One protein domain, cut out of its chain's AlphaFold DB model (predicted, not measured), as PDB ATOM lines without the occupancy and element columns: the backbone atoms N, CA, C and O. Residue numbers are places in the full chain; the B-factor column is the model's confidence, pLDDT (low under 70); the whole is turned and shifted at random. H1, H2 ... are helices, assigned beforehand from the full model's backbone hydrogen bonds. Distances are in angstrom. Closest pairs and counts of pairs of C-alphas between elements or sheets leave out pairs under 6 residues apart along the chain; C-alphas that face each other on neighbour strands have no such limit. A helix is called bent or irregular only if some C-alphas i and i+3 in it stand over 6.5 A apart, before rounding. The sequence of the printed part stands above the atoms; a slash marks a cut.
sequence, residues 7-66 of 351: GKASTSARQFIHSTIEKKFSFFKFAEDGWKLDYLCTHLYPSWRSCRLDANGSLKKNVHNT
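What this domain is: This is residues 7 to 66 of the 351 residues of an uncharacterized protein of Scleroderma citrinum Foug A (UniProt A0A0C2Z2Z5). What does the model look like? A long helix, H3, makes much of the long axis, and H1 crosses its first part nearly at a right angle, with the short H2 at the corner where the chain turns from H1 into H3; beyond the far end of H3 a tail without named elements, residues 53 to 66, loops and trails away. What is it made of? The printed part has 60 residues with three named helices, H1, H2 and H3 in chain order, and no named strand; the class is all helix. How compact is it? It is loose, with a radius of gyration of the C-alphas of 14.0 A, and elongated, spanning 42 by 23 by 19 A.

Where its parts are: Where is the longest helix? H3 is residues 32 to 52, 30.1 A from first to last C-alpha, ending at C-alpha 52 (32.318, -5.142, -54.659). It is irregular, C-alphas 33 and 36 being 8.4 A apart, and has a kink of 44 degrees near residue 46. Where are the others? H1, residues 11 to 24, is 20.1 A long and begins at C-alpha 11 (40.980, 7.011, -37.780). H2 is residues 26 to 30.

How they stand to each other: How does H1 stand to H3? They are close but not clearly touching, about perpendicular at 82 degrees; their closest C-alphas, of His 18 and Leu 37, are 7.1 A apart. What does H2 touch? It only just touches H1, only at the corner, with 3 pairs of C-alphas within 8 A and residues 21 to 22 of H1 alone; the closest C-alphas are those of Glu 22 and Phe 28, 5.4 A. It only just touches H3, only at the corner, also with 3 pairs and residues 34 to 37 of H3 alone; the closest C-alphas are those of Phe 28 and Gly 34, 7.2 A. Are the helix backbones complete? Every O i to N i+4 pair is within hydrogen-bond range in H1, 13 of 17 in H3 and 0 of 1 in H2, where 1 of 2 O i to N i+3 pairs is within range.

The domain as a whole: How far does it reach? The two C-alphas farthest apart, of Glu 32 and Thr 66, are 43.9 A apart. Is it continuous? The printed part has no cut, and the links H1 to H2 and H2 to H3 are tight. Where is confidence low? Residues 63 to 66 have pLDDT under 70; the mean of the printed part is 90.9.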
ATOM      1  N   GLY A   7      41.371  -3.072 -40.331       94.75
ATOM      2  CA  GLY A   7      42.496  -2.727 -39.452       94.75
ATOM      3  C   GLY A   7      43.435  -1.642 -40.005       94.75
ATOM      4  O   GLY A   7      44.011  -0.891 -39.226       94.75
ATOM      5  N   LYS A   8      43.529  -1.494 -41.337       95.56
ATOM      6  CA  LYS A   8      44.303  -0.440 -42.026       95.56
ATOM      7  C   LYS A   8      43.473   0.814 -42.363       95.56
ATOM      8  O   LYS A   8      43.974   1.709 -43.037       95.56
ATOM      9  N   ALA A   9      42.205   0.892 -41.952       95.75
ATOM     10  CA  ALA A   9      41.396   2.098 -42.123       95.75
ATOM     11  C   ALA A   9      41.936   3.239 -41.246       95.75
ATOM     12  O   ALA A   9      42.182   3.026 -40.056       95.75
ATOM     13  N   SER A  10      42.073   4.443 -41.816       96.19
ATOM     14  CA  SER A  10      42.454   5.640 -41.058       96.19
ATOM     15  C   SER A  10      41.421   5.960 -39.975       96.19
ATOM     16  O   SER A  10      40.228   5.694 -40.143       96.19
ATOM     17  N   THR A  11      41.858   6.595 -38.887       95.25
ATOM     18  CA  THR A  11      40.980   7.011 -37.780       95.25
ATOM     19  C   THR A  11      39.799   7.848 -38.275       95.25
ATOM     20  O   THR A  11      38.661   7.586 -37.897       95.25
ATOM     21  N   SER A  12      40.042   8.771 -39.212       96.19
ATOM     22  CA  SER A  12      39.004   9.587 -39.854       96.19
ATOM     23  C   SER A  12      37.985   8.763 -40.653       96.19
ATOM     24  O   SER A  12      36.788   9.039 -40.590       96.19
ATOM     25  N   ALA A  13      38.421   7.718 -41.365       94.69
ATOM     26  CA  ALA A  13      37.521   6.830 -42.099       94.69
ATOM     27  C   ALA A  13      36.672   5.971 -41.150       94.69
ATOM     28  O   ALA A  13      35.481   5.782 -41.406       94.69
ATOM     29  N   ARG A  14      37.245   5.498 -40.032       94.88
ATOM     30  CA  ARG A  14      36.482   4.790 -38.992       94.88
ATOM     31  C   ARG A  14      35.444   5.713 -38.355       94.88
ATOM     32  O   ARG A  14      34.263   5.385 -38.391       94.88
ATOM     33  N   GLN A  15      35.848   6.895 -37.886       95.12
ATOM     34  CA  GLN A  15      34.948   7.903 -37.303       95.12
ATOM     35  C   GLN A  15      33.797   8.280 -38.246       95.12
ATOM     36  O   GLN A  15      32.645   8.345 -37.817       95.12
ATOM     37  N   PHE A  16      34.073   8.462 -39.543       95.81
ATOM     38  CA  PHE A  16      33.039   8.732 -40.546       95.81
ATOM     39  C   PHE A  16      32.014   7.592 -40.662       95.81
ATOM     40  O   PHE A  16      30.808   7.846 -40.712       95.81
ATOM     41  N   ILE A  17      32.472   6.336 -40.688       94.50
ATOM     42  CA  ILE A  17      31.594   5.160 -40.766       94.50
ATOM     43  C   ILE A  17      30.792   4.976 -39.473       94.50
ATOM     44  O   ILE A  17      29.584   4.755 -39.562       94.50
ATOM     45  N   HIS A  18      31.417   5.135 -38.302       94.94
ATOM     46  CA  HIS A  18      30.736   5.097 -37.000       94.94
ATOM     47  C   HIS A  18      29.629   6.153 -36.931       94.94
ATOM     48  O   HIS A  18      28.457   5.797 -36.823       94.94
ATOM     49  N   SER A  19      29.960   7.425 -37.176       95.75
ATOM     50  CA  SER A  19      28.987   8.526 -37.210       95.75
ATOM     51  C   SER A  19      27.848   8.284 -38.215       95.75
ATOM     52  O   SER A  19      26.674   8.500 -37.905       95.75
ATOM     53  N   THR A  20      28.161   7.772 -39.411       96.69
ATOM     54  CA  THR A  20      27.159   7.475 -40.449       96.69
ATOM     55  C   THR A  20      26.206   6.351 -40.040       96.69
ATOM     56  O   THR A  20      25.008   6.421 -40.332       96.69
ATOM     57  N   ILE A  21      26.718   5.304 -39.389       95.81
ATOM     58  CA  ILE A  21      25.932   4.131 -38.996       95.81
ATOM     59  C   ILE A  21      25.119   4.433 -37.738       95.81
ATOM     60  O   ILE A  21      23.913   4.214 -37.760       95.81
ATOM     61  N   GLU A  22      25.700   5.039 -36.706       94.88
ATOM     62  CA  GLU A  22      24.985   5.475 -35.495       94.88
ATOM     63  C   GLU A  22      23.880   6.501 -35.776       94.88
ATOM     64  O   GLU A  22      22.849   6.513 -35.098       94.88
ATOM     65  N   LYS A  23      24.064   7.364 -36.785       96.50
ATOM     66  CA  LYS A  23      23.029   8.312 -37.233       96.50
ATOM     67  C   LYS A  23      21.843   7.613 -37.903       96.50
ATOM     68  O   LYS A  23      20.725   8.107 -37.799       96.50
ATOM     69  N   LYS A  24      22.067   6.486 -38.589       97.25
ATOM     70  CA  LYS A  24      21.006   5.682 -39.230       97.25
ATOM     71  C   LYS A  24      20.396   4.633 -38.299       97.25
ATOM     72  O   LYS A  24      19.246   4.253 -38.480       97.25
ATOM     73  N   PHE A  25      21.170   4.162 -37.328       94.88
ATOM     74  CA  PHE A  25      20.865   3.024 -36.475       94.88
ATOM     75  C   PHE A  25      21.238   3.375 -35.033       94.88
ATOM     76  O   PHE A  25      22.321   3.050 -34.546       94.88
ATOM     77  N   SER A  26      20.314   4.049 -34.343       92.50
ATOM     78  CA  SER A  26      20.514   4.568 -32.983       92.50
ATOM     79  C   SER A  26      20.946   3.507 -31.968       92.50
ATOM     80  O   SER A  26      21.633   3.844 -31.009       92.50
ATOM     81  N   PHE A  27      20.619   2.228 -32.189       92.75
ATOM     82  CA  PHE A  27      21.008   1.137 -31.295       92.75
ATOM     83  C   PHE A  27      22.529   0.922 -31.185       92.75
ATOM     84  O   PHE A  27      22.983   0.376 -30.180       92.75
ATOM     85  N   PHE A  28      23.330   1.359 -32.168       91.50
ATOM     86  CA  PHE A  28      24.794   1.287 -32.062       91.50
ATOM     87  C   PHE A  28      25.367   2.294 -31.055       91.50
ATOM     88  O   PHE A  28      26.410   2.010 -30.477       91.50
ATOM     89  N   LYS A  29      24.660   3.396 -30.753       91.94
ATOM     90  CA  LYS A  29      25.105   4.407 -29.773       91.94
ATOM     91  C   LYS A  29      25.195   3.890 -28.334       91.94
ATOM     92  O   LYS A  29      25.844   4.514 -27.509       91.94
ATOM     93  N   PHE A  30      24.537   2.770 -28.027       89.19
ATOM     94  CA  PHE A  30      24.602   2.119 -26.713       89.19
ATOM     95  C   PHE A  30      25.784   1.144 -26.580       89.19
ATOM     96  O   PHE A  30      25.897   0.443 -25.577       89.19
ATOM     97  N   ALA A  31      26.629   1.020 -27.607       86.88
ATOM     98  CA  ALA A  31      27.893   0.309 -27.500       86.88
ATOM     99  C   ALA A  31      28.989   1.316 -27.146       86.88
ATOM    100  O   ALA A  31      29.459   2.041 -28.022       86.88
ATOM    101  N   GLU A  32      29.397   1.331 -25.878       82.62
ATOM    102  CA  GLU A  32      30.603   2.038 -25.437       82.62
ATOM    103  C   GLU A  32      31.782   1.687 -26.364       82.62
ATOM    104  O   GLU A  32      31.884   0.564 -26.870       82.62
ATOM    105  N   ASP A  33      32.605   2.687 -26.676       86.25
ATOM    106  CA  ASP A  33      33.760   2.624 -27.587       86.25
ATOM    107  C   ASP A  33      33.487   2.143 -29.029       86.25
ATOM    108  O   ASP A  33      34.420   1.911 -29.800       86.25
ATOM    109  N   GLY A  34      32.222   1.962 -29.432       90.88
ATOM    110  CA  GLY A  34      31.855   1.524 -30.782       90.88
ATOM    111  C   GLY A  34      32.375   0.126 -31.163       90.88
ATOM    112  O   GLY A  34      32.304  -0.264 -32.334       90.88
ATOM    113  N   TRP A  35      32.876  -0.667 -30.204       94.06
ATOM    114  CA  TRP A  35      33.591  -1.926 -30.478       94.06
ATOM    115  C   TRP A  35      32.750  -2.937 -31.267       94.06
ATOM    116  O   TRP A  35      33.280  -3.665 -32.105       94.06
ATOM    117  N   LYS A  36      31.424  -2.956 -31.060       94.62
ATOM    118  CA  LYS A  36      30.490  -3.814 -31.814       94.62
ATOM    119  C   LYS A  36      30.504  -3.494 -33.305       94.62
ATOM    120  O   LYS A  36      30.376  -4.399 -34.131       94.62
ATOM    121  N   LEU A  37      30.652  -2.217 -33.653       95.38
ATOM    122  CA  LEU A  37      30.693  -1.771 -35.036       95.38
ATOM    123  C   LEU A  37      32.062  -2.035 -35.669       95.38
ATOM    124  O   LEU A  37      32.112  -2.516 -36.800       95.38
ATOM    125  N   ASP A  38      33.155  -1.823 -34.932       95.06
ATOM    126  CA  ASP A  38      34.503  -2.178 -35.397       95.06
ATOM    127  C   ASP A  38      34.666  -3.701 -35.573       95.06
ATOM    128  O   ASP A  38      35.251  -4.147 -36.564       95.06
ATOM    129  N   TYR A  39      34.059  -4.514 -34.704       95.31
ATOM    130  CA  TYR A  39      33.961  -5.971 -34.858       95.31
ATOM    131  C   TYR A  39      33.180  -6.359 -36.124       95.31
ATOM    132  O   TYR A  39      33.678  -7.109 -36.969       95.31
ATOM    133  N   LEU A  40      31.977  -5.802 -36.304       95.75
ATOM    134  CA  LEU A  40      31.129  -6.061 -37.472       95.75
ATOM    135  C   LEU A  40      31.826  -5.660 -38.779       95.75
ATOM    136  O   LEU A  40      31.802  -6.423 -39.748       95.75
ATOM    137  N   CYS A  41      32.500  -4.509 -38.804       95.62
ATOM    138  CA  CYS A  41      33.293  -4.083 -39.951       95.62
ATOM    139  C   CYS A  41      34.483  -5.022 -40.180       95.62
ATOM    140  O   CYS A  41      34.681  -5.469 -41.305       95.62
ATOM    141  N   THR A  42      35.222  -5.417 -39.140       96.06
ATOM    142  CA  THR A  42      36.356  -6.355 -39.264       96.06
ATOM    143  C   THR A  42      35.945  -7.685 -39.905       96.06
ATOM    144  O   THR A  42      36.641  -8.170 -40.798       96.06
ATOM    145  N   HIS A  43      34.792  -8.245 -39.526       95.38
ATOM    146  CA  HIS A  43      34.315  -9.526 -40.058       95.38
ATOM    147  C   HIS A  43      33.620  -9.427 -41.427       95.38
ATOM    148  O   HIS A  43      33.792 -10.314 -42.267       95.38
ATOM    149  N   LEU A  44      32.842  -8.370 -41.691       95.50
ATOM    150  CA  LEU A  44      32.077  -8.248 -42.941       95.50
ATOM    151  C   LEU A  44      32.842  -7.534 -44.064       95.50
ATOM    152  O   LEU A  44      32.597  -7.823 -45.240       95.50
ATOM    153  N   TYR A  45      33.783  -6.643 -43.740       95.38
ATOM    154  CA  TYR A  45      34.513  -5.849 -44.732       95.38
ATOM    155  C   TYR A  45      35.294  -6.687 -45.756       95.38
ATOM    156  O   TYR A  45      35.178  -6.376 -46.940       95.38
ATOM    157  N   PRO A  46      36.020  -7.772 -45.401       94.69
ATOM    158  CA  PRO A  46      36.725  -8.590 -46.394       94.69
ATOM    159  C   PRO A  46      35.773  -9.218 -47.425       94.69
ATOM    160  O   PRO A  46      36.047  -9.202 -48.627       94.69
ATOM    161  N   SER A  47      34.613  -9.701 -46.966       93.88
ATOM    162  CA  SER A  47      33.573 -10.269 -47.833       93.88
ATOM    163  C   SER A  47      32.947  -9.203 -48.734       93.88
ATOM    164  O   SER A  47      32.798  -9.415 -49.939       93.88
ATOM    165  N   TRP A  48      32.622  -8.033 -48.171       94.81
ATOM    166  CA  TRP A  48      32.093  -6.894 -48.922       94.81
ATOM    167  C   TRP A  48      33.090  -6.402 -49.979       94.81
ATOM    168  O   TRP A  48      32.716  -6.273 -51.146       94.81
ATOM    169  N   ARG A  49      34.364  -6.214 -49.600       94.00
ATOM    170  CA  ARG A  49      35.455  -5.799 -50.493       94.00
ATOM    171  C   ARG A  49      35.599  -6.785 -51.644       94.00
ATOM    172  O   ARG A  49      35.553  -6.362 -52.790       94.00
ATOM    173  N   SER A  50      35.689  -8.083 -51.359       92.94
ATOM    174  CA  SER A  50      35.820  -9.116 -52.396       92.94
ATOM    175  C   SER A  50      34.627  -9.141 -53.364       92.94
ATOM    176  O   SER A  50      34.808  -9.279 -54.575       92.94
ATOM    177  N   CYS A  51      33.401  -8.928 -52.874       92.75
ATOM    178  CA  CYS A  51      32.205  -8.904 -53.724       92.75
ATOM    179  C   CYS A  51      32.035  -7.608 -54.536       92.75
ATOM    180  O   CYS A  51      31.361  -7.633 -55.564       92.75
ATOM    181  N   ARG A  52      32.579  -6.473 -54.075       92.88
ATOM    182  CA  ARG A  52      32.318  -5.142 -54.659       92.88
ATOM    183  C   ARG A  52      33.508  -4.526 -55.379       92.88
ATOM    184  O   ARG A  52      33.279  -3.798 -56.338       92.88
ATOM    185  N   LEU A  53      34.734  -4.794 -54.948       94.31
ATOM    186  CA  LEU A  53      35.953  -4.225 -55.518       94.31
ATOM    187  C   LEU A  53      36.776  -5.293 -56.246       94.31
ATOM    188  O   LEU A  53      36.734  -6.481 -55.908       94.31
ATOM    189  N   ASP A  54      37.502  -4.871 -57.274       92.56
ATOM    190  CA  ASP A  54      38.551  -5.658 -57.921       92.56
ATOM    191  C   ASP A  54      39.902  -5.525 -57.192       92.56
ATOM    192  O   ASP A  54      40.009  -4.880 -56.144       92.56
ATOM    193  N   ALA A  55      40.936  -6.180 -57.728       91.38
ATOM    194  CA  ALA A  55      42.289  -6.137 -57.172       91.38
ATOM    195  C   ALA A  55      42.886  -4.716 -57.163       91.38
ATOM    196  O   ALA A  55      43.704  -4.403 -56.303       91.38
ATOM    197  N   ASN A  56      42.415  -3.840 -58.056       91.94
ATOM    198  CA  ASN A  56      42.857  -2.453 -58.186       91.94
ATOM    199  C   ASN A  56      42.056  -1.508 -57.263       91.94
ATOM    200  O   ASN A  56      42.230  -0.292 -57.311       91.94
ATOM    201  N   GLY A  57      41.140  -2.043 -56.444       90.19
ATOM    202  CA  GLY A  57      40.255  -1.263 -55.578       90.19
ATOM    203  C   GLY A  57      39.129  -0.532 -56.319       90.19
ATOM    204  O   GLY A  57      38.427   0.270 -55.700       90.19
ATOM    205  N   SER A  58      38.933  -0.804 -57.611       91.56
ATOM    206  CA  SER A  58      37.866  -0.218 -58.424       91.56
ATOM    207  C   SER A  58      36.564  -1.003 -58.272       91.56
ATOM    208  O   SER A  58      36.566  -2.203 -57.993       91.56
ATOM    209  N   LEU A  59      35.421  -0.324 -58.416       92.69
ATOM    210  CA  LEU A  59      34.110  -0.957 -58.263       92.69
ATOM    211  C   LEU A  59      33.864  -1.945 -59.413       92.69
ATOM    212  O   LEU A  59      33.834  -1.558 -60.582       92.69
ATOM    213  N   LYS A  60      33.628  -3.216 -59.074       91.50
ATOM    214  CA  LYS A  60      33.282  -4.264 -60.037       91.50
ATOM    215  C   LYS A  60      32.027  -3.865 -60.806       91.50
ATOM    216  O   LYS A  60      30.946  -3.726 -60.227       91.50
ATOM    217  N   LYS A  61      32.169  -3.729 -62.127       88.69
ATOM    218  CA  LYS A  61      31.051  -3.572 -63.062       88.69
ATOM    219  C   LYS A  61      30.233  -4.866 -63.051       88.69
ATOM    220  O   LYS A  61      30.550  -5.819 -63.758       88.69
ATOM    221  N   ASN A  62      29.206  -4.926 -62.205       78.12
ATOM    222  CA  ASN A  62      28.283  -6.054 -62.193       78.12
ATOM    223  C   ASN A  62      27.579  -6.133 -63.552       78.12
ATOM    224  O   ASN A  62      26.847  -5.217 -63.913       78.12
ATOM    225  N   VAL A  63      27.749  -7.256 -64.255       63.69
ATOM    226  CA  VAL A  63      27.182  -7.538 -65.592       63.69
ATOM    227  C   VAL A  63      25.650  -7.379 -65.641       63.69
ATOM    228  O   VAL A  63      25.072  -7.153 -66.694       63.69
ATOM    229  N   HIS A  64      24.973  -7.421 -64.492       57.31
ATOM    230  CA  HIS A  64      23.532  -7.178 -64.386       57.31
ATOM    231  C   HIS A  64      23.124  -5.694 -64.557       57.31
ATOM    232  O   HIS A  64      21.945  -5.406 -64.742       57.31
ATOM    233  N   ASN A  65      24.074  -4.754 -64.495       52.00
ATOM    234  CA  ASN A  65      23.846  -3.329 -64.767       52.00
ATOM    235  C   ASN A  65      24.199  -2.930 -66.206       52.00
ATOM    236  O   ASN A  65      24.176  -1.741 -66.523       52.00
ATOM    237  N   THR A  66      24.477  -3.895 -67.088       51.53
ATOM    238  CA  THR A  66      24.402  -3.666 -68.531       51.53
ATOM    239  C   THR A  66      22.927  -3.527 -68.902       51.53
ATOM    240  O   THR A  66      22.296  -4.460 -69.400       51.53
TER     241      THR A  66